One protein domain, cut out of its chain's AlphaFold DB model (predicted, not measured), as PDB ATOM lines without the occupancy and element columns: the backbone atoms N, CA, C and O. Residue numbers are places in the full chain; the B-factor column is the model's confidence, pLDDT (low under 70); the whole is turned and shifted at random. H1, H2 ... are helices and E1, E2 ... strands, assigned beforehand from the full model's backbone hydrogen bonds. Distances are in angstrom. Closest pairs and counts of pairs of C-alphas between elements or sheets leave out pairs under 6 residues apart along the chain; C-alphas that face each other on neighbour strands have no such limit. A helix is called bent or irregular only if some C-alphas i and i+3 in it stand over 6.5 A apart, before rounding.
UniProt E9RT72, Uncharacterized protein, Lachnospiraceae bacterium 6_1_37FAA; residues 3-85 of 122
ATOM      1  N   TYR A   3     -42.650  23.944  -3.063       93.50
ATOM      2  CA  TYR A   3     -42.249  25.244  -2.535       93.50
ATOM      3  C   TYR A   3     -40.985  25.714  -3.232       93.50
ATOM      4  O   TYR A   3     -40.140  24.904  -3.609       93.50
ATOM      5  N   GLY A   4     -40.851  27.024  -3.386       94.31
ATOM      6  CA  GLY A   4     -39.704  27.616  -4.036       94.31
ATOM      7  C   GLY A   4     -39.420  29.031  -3.569       94.31
ATOM      8  O   GLY A   4     -40.187  29.633  -2.816       94.31
ATOM      9  N   LYS A   5     -38.274  29.534  -4.001       95.06
ATOM     10  CA  LYS A   5     -37.792  30.884  -3.744       95.06
ATOM     11  C   LYS A   5     -37.146  31.411  -5.016       95.06
ATOM     12  O   LYS A   5     -36.436  30.671  -5.691       95.06
ATOM     13  N   ILE A   6     -37.392  32.677  -5.329       93.31
ATOM     14  CA  ILE A   6     -36.744  33.344  -6.458       93.31
ATOM     15  C   ILE A   6     -35.421  33.927  -5.960       93.31
ATOM     16  O   ILE A   6     -35.403  34.695  -4.995       93.31
ATOM     17  N   LEU A   7     -34.317  33.546  -6.594       92.75
ATOM     18  CA  LEU A   7     -32.983  34.066  -6.320       92.75
ATOM     19  C   LEU A   7     -32.295  34.345  -7.653       92.75
ATOM     20  O   LEU A   7     -32.174  33.435  -8.465       92.75
ATOM     21  N   ASN A   8     -31.844  35.584  -7.876       90.31
ATOM     22  CA  ASN A   8     -31.208  35.997  -9.135       90.31
ATOM     23  C   ASN A   8     -32.028  35.581 -10.372       90.31
ATOM     24  O   ASN A   8     -31.500  34.945 -11.277       90.31
ATOM     25  N   GLU A   9     -33.334  35.873 -10.356       87.19
ATOM     26  CA  GLU A   9     -34.286  35.530 -11.431       87.19
ATOM     27  C   GLU A   9     -34.488  34.022 -11.677       87.19
ATOM     28  O   GLU A   9     -35.228  33.637 -12.574       87.19
ATOM     29  N   GLN A  10     -33.911  33.153 -10.844       91.06
ATOM     30  CA  GLN A  10     -34.077  31.705 -10.926       91.06
ATOM     31  C   GLN A  10     -34.993  31.185  -9.824       91.06
ATOM     32  O   GLN A  10     -34.935  31.632  -8.675       91.06
ATOM     33  N   LEU A  11     -35.818  30.194 -10.160       93.06
ATOM     34  CA  LEU A  11     -36.609  29.456  -9.187       93.06
ATOM     35  C   LEU A  11     -35.762  28.352  -8.547       93.06
ATOM     36  O   LEU A  11     -35.403  27.369  -9.190       93.06
ATOM     37  N   ILE A  12     -35.505  28.480  -7.250       93.75
ATOM     38  CA  ILE A  12     -34.928  27.415  -6.431       93.75
ATOM     39  C   ILE A  12     -36.069  26.676  -5.749       93.75
ATOM     40  O   ILE A  12     -36.905  27.303  -5.102       93.75
ATOM     41  N   LEU A  13     -36.109  25.354  -5.877       92.44
ATOM     42  CA  LEU A  13     -37.113  24.516  -5.224       92.44
ATOM     43  C   LEU A  13     -36.628  24.026  -3.856       92.44
ATOM     44  O   LEU A  13     -35.442  23.772  -3.644       92.44
ATOM     45  N   GLN A  14     -37.565  23.886  -2.923       90.69
ATOM     46  CA  GLN A  14     -37.325  23.311  -1.606       90.69
ATOM     47  C   GLN A  14     -37.559  21.795  -1.651       90.69
ATOM     48  O   GLN A  14     -38.596  21.338  -2.132       90.69
ATOM     49  N   TYR A  15     -36.609  21.021  -1.110       83.12
ATOM     50  CA  TYR A  15     -36.633  19.552  -1.139       83.12
ATOM     51  C   TYR A  15     -36.640  18.913   0.261       83.12
ATOM     52  O   TYR A  15     -35.754  18.150   0.632       83.12
ATOM     53  N   GLY A  16     -37.656  19.220   1.064       82.75
ATOM     54  CA  GLY A  16     -38.003  18.478   2.280       82.75
ATOM     55  C   GLY A  16     -37.203  18.798   3.547       82.75
ATOM     56  O   GLY A  16     -37.730  18.571   4.627       82.75
ATOM     57  N   VAL A  17     -36.003  19.381   3.483       89.81
ATOM     58  CA  VAL A  17     -35.239  19.767   4.690       89.81
ATOM     59  C   VAL A  17     -34.933  21.261   4.703       89.81
ATOM     60  O   VAL A  17     -34.561  21.834   3.680       89.81
ATOM     61  N   VAL A  18     -35.092  21.903   5.862       91.00
ATOM     62  CA  VAL A  18     -34.660  23.291   6.107       91.00
ATOM     63  C   VAL A  18     -33.950  23.409   7.448       91.00
ATOM     64  O   VAL A  18     -34.245  22.661   8.378       91.00
ATOM     65  N   ASN A  19     -33.045  24.379   7.562       90.50
ATOM     66  CA  ASN A  19     -32.518  24.804   8.851       90.50
ATOM     67  C   ASN A  19     -33.352  25.983   9.371       90.50
ATOM     68  O   ASN A  19     -33.504  26.986   8.674       90.50
ATOM     69  N   TYR A  20     -33.905  25.852  10.573       91.06
ATOM     70  CA  TYR A  20     -34.687  26.890  11.237       91.06
ATOM     71  C   TYR A  20     -34.318  26.898  12.722       91.06
ATOM     72  O   TYR A  20     -34.327  25.851  13.370       91.06
ATOM     73  N   GLU A  21     -33.933  28.064  13.248       91.06
ATOM     74  CA  GLU A  21     -33.507  28.236  14.651       91.06
ATOM     75  C   GLU A  21     -32.401  27.250  15.089       91.06
ATOM     76  O   GLU A  21     -32.404  26.715  16.197       91.06
ATOM     77  N   GLY A  22     -31.449  26.965  14.192       91.25
ATOM     78  CA  GLY A  22     -30.327  26.059  14.461       91.25
ATOM     79  C   GLY A  22     -30.691  24.571  14.458       91.25
ATOM     80  O   GLY A  22     -29.832  23.736  14.734       91.25
ATOM     81  N   LYS A  23     -31.935  24.212  14.120       92.38
ATOM     82  CA  LYS A  23     -32.398  22.825  13.992       92.38
ATOM     83  C   LYS A  23     -32.708  22.492  12.540       92.38
ATOM     84  O   LYS A  23     -33.254  23.309  11.804       92.38
ATOM     85  N   ASN A  24     -32.401  21.260  12.144       92.69
ATOM     86  CA  ASN A  24     -32.828  20.732  10.854       92.69
ATOM     87  C   ASN A  24     -34.238  20.164  10.994       92.69
ATOM     88  O   ASN A  24     -34.479  19.279  11.813       92.69
ATOM     89  N   ILE A  25     -35.158  20.690  10.195       91.94
ATOM     90  CA  ILE A  25     -36.557  20.286  10.170       91.94
ATOM     91  C   ILE A  25     -36.789  19.513   8.880       91.94
ATOM     92  O   ILE A  25     -36.566  20.035   7.788       91.94
ATOM     93  N   ILE A  26     -37.225  18.265   9.028       91.25
ATOM     94  CA  ILE A  26     -37.665  17.408   7.927       91.25
ATOM     95  C   ILE A  26     -39.160  17.648   7.735       91.25
ATOM     96  O   ILE A  26     -39.903  17.663   8.712       91.25
ATOM     97  N   ASN A  27     -39.587  17.821   6.487       88.25
ATOM     98  CA  ASN A  27     -40.944  18.199   6.097       88.25
ATOM     99  C   ASN A  27     -41.441  19.419   6.891       88.25
ATOM    100  O   ASN A  27     -42.371  19.300   7.691       88.25
ATOM    101  N   PRO A  28     -40.792  20.586   6.723       89.56
ATOM    102  CA  PRO A  28     -41.204  21.801   7.413       89.56
ATOM    103  C   PRO A  28     -42.655  22.156   7.100       89.56
ATOM    104  O   PRO A  28     -43.138  21.935   5.990       89.56
ATOM    105  N   SER A  29     -43.338  22.742   8.082       90.81
ATOM    106  CA  SER A  29     -44.680  23.272   7.877       90.81
ATOM    107  C   SER A  29     -44.661  24.480   6.938       90.81
ATOM    108  O   SER A  29     -43.660  25.192   6.833       90.81
ATOM    109  N   ASP A  30     -45.809  24.758   6.321       89.19
ATOM    110  CA  ASP A  30     -46.032  25.946   5.489       89.19
ATOM    111  C   ASP A  30     -45.645  27.247   6.208       89.19
ATOM    112  O   ASP A  30     -45.074  28.153   5.604       89.19
ATOM    113  N   GLU A  31     -45.914  27.337   7.513       90.81
ATOM    114  CA  GLU A  31     -45.556  28.497   8.331       90.81
ATOM    115  C   GLU A  31     -44.034  28.687   8.422       90.81
ATOM    116  O   GLU A  31     -43.532  29.793   8.213       90.81
ATOM    117  N   ILE A  32     -43.284  27.610   8.692       92.75
ATOM    118  CA  ILE A  32     -41.813  27.643   8.749       92.75
ATOM    119  C   ILE A  32     -41.244  27.996   7.374       92.75
ATOM    120  O   ILE A  32     -40.346  28.832   7.267       92.75
ATOM    121  N   LEU A  33     -41.785  27.386   6.319       93.06
ATOM    122  CA  LEU A  33     -41.393  27.660   4.941       93.06
ATOM    123  C   LEU A  33     -41.579  29.144   4.599       93.06
ATOM    124  O   LEU A  33     -40.625  29.780   4.150       93.06
ATOM    125  N   ARG A  34     -42.740  29.727   4.915       90.31
ATOM    126  CA  ARG A  34     -43.012  31.158   4.695       90.31
ATOM    127  C   ARG A  34     -42.074  32.067   5.483       90.31
ATOM    128  O   ARG A  34     -41.559  33.022   4.910       90.31
ATOM    129  N   LYS A  35     -41.785  31.761   6.755       91.50
ATOM    130  CA  LYS A  35     -40.820  32.531   7.571       91.50
ATOM    131  C   LYS A  35     -39.411  32.543   6.971       91.50
ATOM    132  O   LYS A  35     -38.676  33.508   7.139       91.50
ATOM    133  N   LEU A  36     -39.045  31.488   6.249       92.00
ATOM    134  CA  LEU A  36     -37.771  31.360   5.538       92.00
ATOM    135  C   LEU A  36     -37.802  31.950   4.108       92.00
ATOM    136  O   LEU A  36     -36.790  31.931   3.396       92.00
ATOM    137  N   GLY A  37     -38.945  32.498   3.683       92.00
ATOM    138  CA  GLY A  37     -39.152  33.062   2.349       92.00
ATOM    139  C   GLY A  37     -39.364  32.014   1.256       92.00
ATOM    140  O   GLY A  37     -39.097  32.297   0.089       92.00
ATOM    141  N   TRP A  38     -39.797  30.806   1.621       94.31
ATOM    142  CA  TRP A  38     -40.272  29.795   0.680       94.31
ATOM    143  C   TRP A  38     -41.774  29.956   0.471       94.31
ATOM    144  O   TRP A  38     -42.554  29.967   1.425       94.31
ATOM    145  N   TYR A  39     -42.189  30.027  -0.789       94.81
ATOM    146  CA  TYR A  39     -43.582  30.203  -1.179       94.81
ATOM    147  C   TYR A  39     -44.059  29.016  -2.007       94.81
ATOM    148  O   TYR A  39     -43.251  28.405  -2.713       94.81
ATOM    149  N   PRO A  40     -45.356  28.681  -1.963       93.69
ATOM    150  CA  PRO A  40     -45.878  27.652  -2.838       93.69
ATOM    151  C   PRO A  40     -45.694  28.042  -4.300       93.69
ATOM    152  O   PRO A  40     -45.912  29.194  -4.666       93.69
ATOM    153  N   VAL A  41     -45.330  27.079  -5.133       93.69
ATOM    154  CA  VAL A  41     -45.120  27.265  -6.567       93.69
ATOM    155  C   VAL A  41     -46.356  26.779  -7.308       93.69
ATOM    156  O   VAL A  41     -46.766  25.624  -7.168       93.69
ATOM    157  N   LYS A  42     -46.943  27.668  -8.105       90.88
ATOM    158  CA  LYS A  42     -48.015  27.366  -9.047       90.88
ATOM    159  C   LYS A  42     -47.480  27.515 -10.462       90.88
ATOM    160  O   LYS A  42     -46.835  28.507 -10.789       90.88
ATOM    161  N   SER A  43     -47.771  26.526 -11.290       83.38
ATOM    162  CA  SER A  43     -47.471  26.560 -12.714       83.38
ATOM    163  C   SER A  43     -48.757  26.818 -13.475       83.38
ATOM    164  O   SER A  43     -49.765  26.160 -13.205       83.38
ATOM    165  N   GLU A  44     -48.720  27.729 -14.441       78.00
ATOM    166  CA  GLU A  44     -49.710  27.702 -15.514       78.00
ATOM    167  C   GLU A  44     -49.532  26.420 -16.343       78.00
ATOM    168  O   GLU A  44     -48.512  25.725 -16.245       78.00
ATOM    169  N   VAL A  45     -50.550  26.067 -17.130       76.94
ATOM    170  CA  VAL A  45     -50.439  24.956 -18.080       76.94
ATOM    171  C   VAL A  45     -49.299  25.281 -19.043       76.94
ATOM    172  O   VAL A  45     -49.305  26.340 -19.668       76.94
ATOM    173  N   GLY A  46     -48.316  24.384 -19.139       78.69
ATOM    174  CA  GLY A  46     -47.173  24.569 -20.028       78.69
ATOM    175  C   GLY A  46     -47.618  24.770 -21.477       78.69
ATOM    176  O   GLY A  46     -48.570  24.140 -21.946       78.69
ATOM    177  N   LEU A  47     -46.924  25.656 -22.189       86.12
ATOM    178  CA  LEU A  47     -47.167  25.875 -23.611       86.12
ATOM    179  C   LEU A  47     -46.667  24.664 -24.422       86.12
ATOM    180  O   LEU A  47     -45.602  24.124 -24.115       86.12
ATOM    181  N   PRO A  48     -47.404  24.208 -25.450       90.75
ATOM    182  CA  PRO A  48     -46.914  23.155 -26.330       90.75
ATOM    183  C   PRO A  48     -45.723  23.652 -27.172       90.75
ATOM    184  O   PRO A  48     -45.628  24.843 -27.461       90.75
ATOM    185  N   PRO A  49     -44.824  22.766 -27.628       88.81
ATOM    186  CA  PRO A  49     -43.763  23.154 -28.552       88.81
ATOM    187  C   PRO A  49     -44.327  23.744 -29.851       88.81
ATOM    188  O   PRO A  49     -45.299  23.226 -30.406       88.81
ATOM    189  N   LYS A  50     -43.691  24.805 -30.360       90.94
ATOM    190  CA  LYS A  50     -44.071  25.479 -31.607       90.94
ATOM    191  C   LYS A  50     -42.835  25.739 -32.463       90.94
ATOM    192  O   LYS A  50     -41.852  26.289 -31.979       90.94
ATOM    193  N   GLU A  51     -42.896  25.358 -33.737       88.94
ATOM    194  CA  GLU A  51     -41.796  25.550 -34.688       88.94
ATOM    195  C   GLU A  51     -41.405  27.031 -34.815       88.94
ATOM    196  O   GLU A  51     -42.272  27.903 -34.893       88.94
ATOM    197  N   GLY A  52     -40.099  27.310 -34.820       89.38
ATOM    198  CA  GLY A  52     -39.558  28.671 -34.889       89.38
ATOM    199  C   GLY A  52     -39.591  29.447 -33.567       89.38
ATOM    200  O   GLY A  52     -39.195  30.610 -33.552       89.38
ATOM    201  N   PHE A  53     -40.025  28.833 -32.462       92.56
ATOM    202  CA  PHE A  53     -40.047  29.455 -31.137       92.56
ATOM    203  C   PHE A  53     -39.387  28.553 -30.088       92.56
ATOM    204  O   PHE A  53     -39.499  27.329 -30.139       92.56
ATOM    205  N   THR A  54     -38.735  29.169 -29.108       92.75
ATOM    206  CA  THR A  54     -38.369  28.538 -27.839       92.75
ATOM    207  C   THR A  54     -39.357  28.966 -26.755       92.75
ATOM    208  O   THR A  54     -39.978  30.025 -26.856       92.75
ATOM    209  N   ILE A  55     -39.546  28.136 -25.733       91.81
ATOM    210  CA  ILE A  55     -40.364  28.494 -24.572       91.81
ATOM    211  C   ILE A  55     -39.423  29.037 -23.506       91.81
ATOM    212  O   ILE A  55     -38.501  28.341 -23.083       91.81
ATOM    213  N   VAL A  56     -39.672  30.266 -23.069       91.69
ATOM    214  CA  VAL A  56     -38.978  30.875 -21.937       91.69
ATOM    215  C   VAL A  56     -39.854  30.831 -20.698       91.69
ATOM    216  O   VAL A  56     -41.063  31.080 -20.753       91.69
ATOM    217  N   GLU A  57     -39.230  30.497 -19.575       91.50
ATOM    218  CA  GLU A  57     -39.859  30.499 -18.262       91.50
ATOM    219  C   GLU A  57     -39.523  31.796 -17.530       91.50
ATOM    220  O   GLU A  57     -38.386  32.262 -17.551       91.50
ATOM    221  N   SER A  58     -40.510  32.367 -16.848       91.12
ATOM    222  CA  SER A  58     -40.306  33.485 -15.930       91.12
ATOM    223  C   SER A  58     -41.069  33.249 -14.635       91.12
ATOM    224  O   SER A  58     -42.106  32.580 -14.610       91.12
ATOM    225  N   TYR A  59     -40.546  33.796 -13.543       93.56
ATOM    226  CA  TYR A  59     -41.074  33.573 -12.205       93.56
ATOM    227  C   TYR A  59     -41.461  34.905 -11.577       93.56
ATOM    228  O   TYR A  59     -40.691  35.863 -11.619       93.56
ATOM    229  N   MET A  60     -42.633  34.964 -10.953       92.50
ATOM    230  CA  MET A  60     -43.045  36.136 -10.182       92.50
ATOM    231  C   MET A  60     -43.609  35.736  -8.826       92.50
ATOM    232  O   MET A  60     -44.365  34.770  -8.724       92.50
ATOM    233  N   LEU A  61     -43.264  36.497  -7.787       93.38
ATOM    234  CA  LEU A  61     -43.936  36.393  -6.500       93.38
ATOM    235  C   LEU A  61     -45.256  37.161  -6.586       93.38
ATOM    236  O   LEU A  61     -45.274  38.364  -6.831       93.38
ATOM    237  N   VAL A  62     -46.355  36.448  -6.396       92.81
ATOM    238  CA  VAL A  62     -47.691  37.015  -6.266       92.81
ATOM    239  C   VAL A  62     -47.944  37.218  -4.780       92.81
ATOM    240  O   VAL A  62     -47.869  36.261  -4.005       92.81
ATOM    241  N   GLU A  63     -48.209  38.459  -4.380       91.44
ATOM    242  CA  GLU A  63     -48.562  38.788  -2.997       91.44
ATOM    243  C   GLU A  63     -49.916  38.186  -2.603       91.44
ATOM    244  O   GLU A  63     -50.638  37.620  -3.424       91.44
ATOM    245  N   GLU A  64     -50.230  38.237  -1.310       92.06
ATOM    246  CA  GLU A  64     -51.528  37.769  -0.830       92.06
ATOM    247  C   GLU A  64     -52.655  38.604  -1.447       92.06
ATOM    248  O   GLU A  64     -52.568  39.829  -1.516       92.06
ATOM    249  N   GLN A  65     -53.709  37.936  -1.909       89.19
ATOM    250  CA  GLN A  65     -54.866  38.581  -2.519       89.19
ATOM    251  C   GLN A  65     -56.110  38.280  -1.694       89.19
ATOM    252  O   GLN A  65     -56.383  37.124  -1.366       89.19
ATOM    253  N   ILE A  66     -56.877  39.321  -1.386       90.12
ATOM    254  CA  ILE A  66     -58.188  39.205  -0.751       90.12
ATOM    255  C   ILE A  66     -59.228  39.289  -1.867       90.12
ATOM    256  O   ILE A  66     -59.311  40.306  -2.554       90.12
ATOM    257  N   THR A  67     -59.991  38.218  -2.064       87.06
ATOM    258  CA  THR A  67     -61.094  38.149  -3.027       87.06
ATOM    259  C   THR A  67     -62.416  37.920  -2.296       87.06
ATOM    260  O   THR A  67     -62.436  37.544  -1.123       87.06
ATOM    261  N   ASP A  68     -63.536  38.111  -2.995       85.44
ATOM    262  CA  ASP A  68     -64.878  37.857  -2.447       85.44
ATOM    263  C   ASP A  68     -65.090  36.379  -2.047       85.44
ATOM    264  O   ASP A  68     -65.954  36.064  -1.232       85.44
ATOM    265  N   GLU A  69     -64.276  35.471  -2.595       83.62
ATOM    266  CA  GLU A  69     -64.315  34.023  -2.347       83.62
ATOM    267  C   GLU A  69     -63.328  33.565  -1.255       83.62
ATOM    268  O   GLU A  69     -63.339  32.395  -0.863       83.62
ATOM    269  N   GLY A  70     -62.478  34.463  -0.743       87.44
ATOM    270  CA  GLY A  70     -61.522  34.177   0.327       87.44
ATOM    271  C   GLY A  70     -60.145  34.811   0.122       87.44
ATOM    272  O   GLY A  70     -59.946  35.707  -0.691       87.44
ATOM    273  N   THR A  71     -59.161  34.340   0.889       89.19
ATOM    274  CA  THR A  71     -57.781  34.836   0.810       89.19
ATOM    275  C   THR A  71     -56.915  33.856   0.031       89.19
ATOM    276  O   THR A  71     -56.770  32.693   0.412       89.19
ATOM    277  N   ILE A  72     -56.308  34.328  -1.055       86.12
ATOM    278  CA  ILE A  72     -55.308  33.582  -1.813       86.12
ATOM    279  C   ILE A  72     -53.943  33.950  -1.234       86.12
ATOM    280  O   ILE A  72     -53.493  35.083  -1.414       86.12
ATOM    281  N   PRO A  73     -53.248  33.022  -0.562       88.31
ATOM    282  CA  PRO A  73     -51.989  33.354   0.075       88.31
ATOM    283  C   PRO A  73     -50.896  33.583  -0.977       88.31
ATOM    284  O   PRO A  73     -50.956  33.042  -2.091       88.31
ATOM    285  N   SER A  74     -49.855  34.337  -0.610       92.81
ATOM    286  CA  SER A  74     -48.738  34.613  -1.525       92.81
ATOM    287  C   SER A  74     -48.122  33.321  -2.060       92.81
ATOM    288  O   SER A  74     -47.978  32.344  -1.309       92.81
ATOM    289  N   HIS A  75     -47.771  33.324  -3.341       94.19
ATOM    290  CA  HIS A  75     -47.258  32.171  -4.075       94.19
ATOM    291  C   HIS A  75     -46.362  32.627  -5.231       94.19
ATOM    292  O   HIS A  75     -46.458  33.760  -5.687       94.19
ATOM    293  N   ILE A  76     -45.496  31.746  -5.720       95.06
ATOM    294  CA  ILE A  76     -44.729  31.985  -6.943       95.06
ATOM    295  C   ILE A  76     -45.531  31.452  -8.124       95.06
ATOM    296  O   ILE A  76     -45.956  30.296  -8.107       95.06
ATOM    297  N   LEU A  77     -45.719  32.285  -9.142       93.44
ATOM    298  CA  LEU A  77     -46.325  31.905 -10.410       93.44
ATOM    299  C   LEU A  77     -45.229  31.699 -11.460       93.44
ATOM    300  O   LEU A  77     -44.415  32.601 -11.681       93.44
ATOM    301  N   ILE A  78     -45.225  30.526 -12.095       92.81
ATOM    302  CA  ILE A  78     -44.416  30.239 -13.284       92.81
ATOM    303  C   ILE A  78     -45.224  30.637 -14.515       92.81
ATOM    304  O   ILE A  78     -46.336  30.141 -14.714       92.81
ATOM    305  N   LYS A  79     -44.648  31.515 -15.332       90.88
ATOM    306  CA  LYS A  79     -45.200  31.950 -16.612       90.88
ATOM    307  C   LYS A  79     -44.345  31.430 -17.751       90.88
ATOM    308  O   LYS A  79     -43.118  31.482 -17.684       90.88
ATOM    309  N   TYR A  80     -45.017  31.012 -18.812       91.56
ATOM    310  CA  TYR A  80     -44.395  30.534 -20.036       91.56
ATOM    311  C   TYR A  80     -44.688  31.515 -21.165       91.56
ATOM    312  O   TYR A  80     -45.827  31.955 -21.325       91.56
ATOM    313  N   ALA A  81     -43.679  31.844 -21.962       90.75
ATOM    314  CA  ALA A  81     -43.846  32.661 -23.156       90.75
ATOM    315  C   ALA A  81     -43.088  32.053 -24.336       90.75
ATOM    316  O   ALA A  81     -42.080  31.376 -24.155       90.75
ATOM    317  N   TYR A  82     -43.580  32.299 -25.550       92.94
ATOM    318  CA  TYR A  82     -42.836  31.982 -26.764       92.94
ATOM    319  C   TYR A  82     -41.863  33.112 -27.078       92.94
ATOM    320  O   TYR A  82     -42.275  34.261 -27.236       92.94
ATOM    321  N   GLU A  83     -40.600  32.764 -27.255       92.94
ATOM    322  CA  GLU A  83     -39.572  33.640 -27.795       92.94
ATOM    323  C   GLU A  83     -39.184  33.132 -29.183       92.94
ATOM    324  O   GLU A  83     -38.980  31.935 -29.383       92.94
ATOM    325  N   ALA A  84     -39.158  34.020 -30.177       91.81
ATOM    326  CA  ALA A  84     -38.802  33.634 -31.535       91.81
ATOM    327  C   ALA A  84     -37.339  33.184 -31.573       91.81
ATOM    328  O   ALA A  84     -36.459  33.875 -31.060       91.81
ATOM    329  N   LEU A  85     -37.077  32.037 -32.201       88.94
ATOM    330  CA  LEU A  85     -35.706  31.624 -32.460       88.94
ATOM    331  C   LEU A  85     -35.054  32.640 -33.404       88.94
ATOM    332  O   LEU A  85     -35.720  33.133 -34.324       88.94
TER     333      LEU A  85
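AT A GLANCE: This is residues 3 to 85 of the 122 residues of an uncharacterized protein of Lachnospiraceae bacterium 6_1_37FAA (UniProt E9RT72). A long two-stranded ribbon, E6 and E9, makes one end of the model, and near the other end of that ribbon the sheet folds back on itself through E5, with the hairpin E1 and E2 over part of the ribbon. The tip of a small hairpin, residues 66 to 71 of E7, E8 and the turn between them, sticks out to one side, while the short helix H1 and the hairpin E3 and E4 lie at the end away from the ribbon's tip. The printed part has 83 residues with nine named strands and one named helix, in the order E1 E2 E3 E4 H1 E5 E6 E7 E8 E9, and its class is mostly strand. The five-stranded sheet, in the order E2, E1, E5, E9, E6, is mixed and curled like part of a barrel; E3 with E4 and E7 with E8 form two antiparallel sheets of two strands. The whole is loose, with a radius of gyration of the C-alphas of 15.9 A and spans of 50 by 35 by 19 A.

HOW THE PARTS SIT: In the largest sheet, E9, residues 75 to 84, and E6, residues 53 to 62, are antiparallel neighbours at 157 degrees, with N 54 and O 83 at 2.8 A and N 62 and O 75 at 2.8 A. E5, residues 39 to 43, is parallel to E9 at 37 degrees, with N 76 and O 40 at 2.8 A. E1, residues 3 to 7, is antiparallel to E5, with N 4 and O 39 at 2.8 A. E2, residues 10 to 13, forms a hairpin with E1 at 150 degrees, with N 5 and O 12 at 2.8 A. This strongly twisted sheet is a folded sheet, one sheet bent back into two leaves: E2 and E1 face E9 and E6, with E5 as the hinge. The closest C-alphas of E2 and E6 are those of Leu 11 and Tyr 59, 6.8 A apart. H1, residues 30 to 35, is on this sheet at a height over the sheet of 9.5 A, over E5 and along it at 26 degrees on the local plane; its closest C-alphas to E5 are those of Leu 33 and Tyr 39, 7.0 A apart. In H1 every O i to N i+4 pair is within hydrogen-bond range. E3, residues 17 to 20, and E4, residues 23 to 26, form a hairpin at 150 degrees, with N 20 and O 23 at 2.9 A; both are apart from the five strands of the largest sheet. E6 runs on into E7, residues 65 to 67, across a break of 2 residues at 82 degrees, and E8, residues 70 to 72, runs on into E9 across 2 residues at 57 degrees. E7 and E8 form a hairpin, with N 65 and O 72 at 2.9 A.

IN THESE COORDINATES: E1 begins at C-alpha 3 (-42.249, 25.244, -2.535) and is 13.3 A long; E5 is 12.7 A. E6 measures 27.1 A from C-alpha 53 (-40.047, 29.455, -31.137), and E9 measures 28.8 A, ending at C-alpha 84 (-38.802, 33.634, -31.535). E2, E3 and E4 are each 9.7 A long, H1 8.7 A, E7 6.3 A and E8 6.6 A.

THE WHOLE: The two C-alphas farthest apart are those of Gly 22 and Glu 51, at 50.5 A. The printed part has no cut and no long link; the link from E5 to E6, 9 residues, is short, and the others are tight. The mean pLDDT of the printed part is 90.5, and no printed residue is under 70.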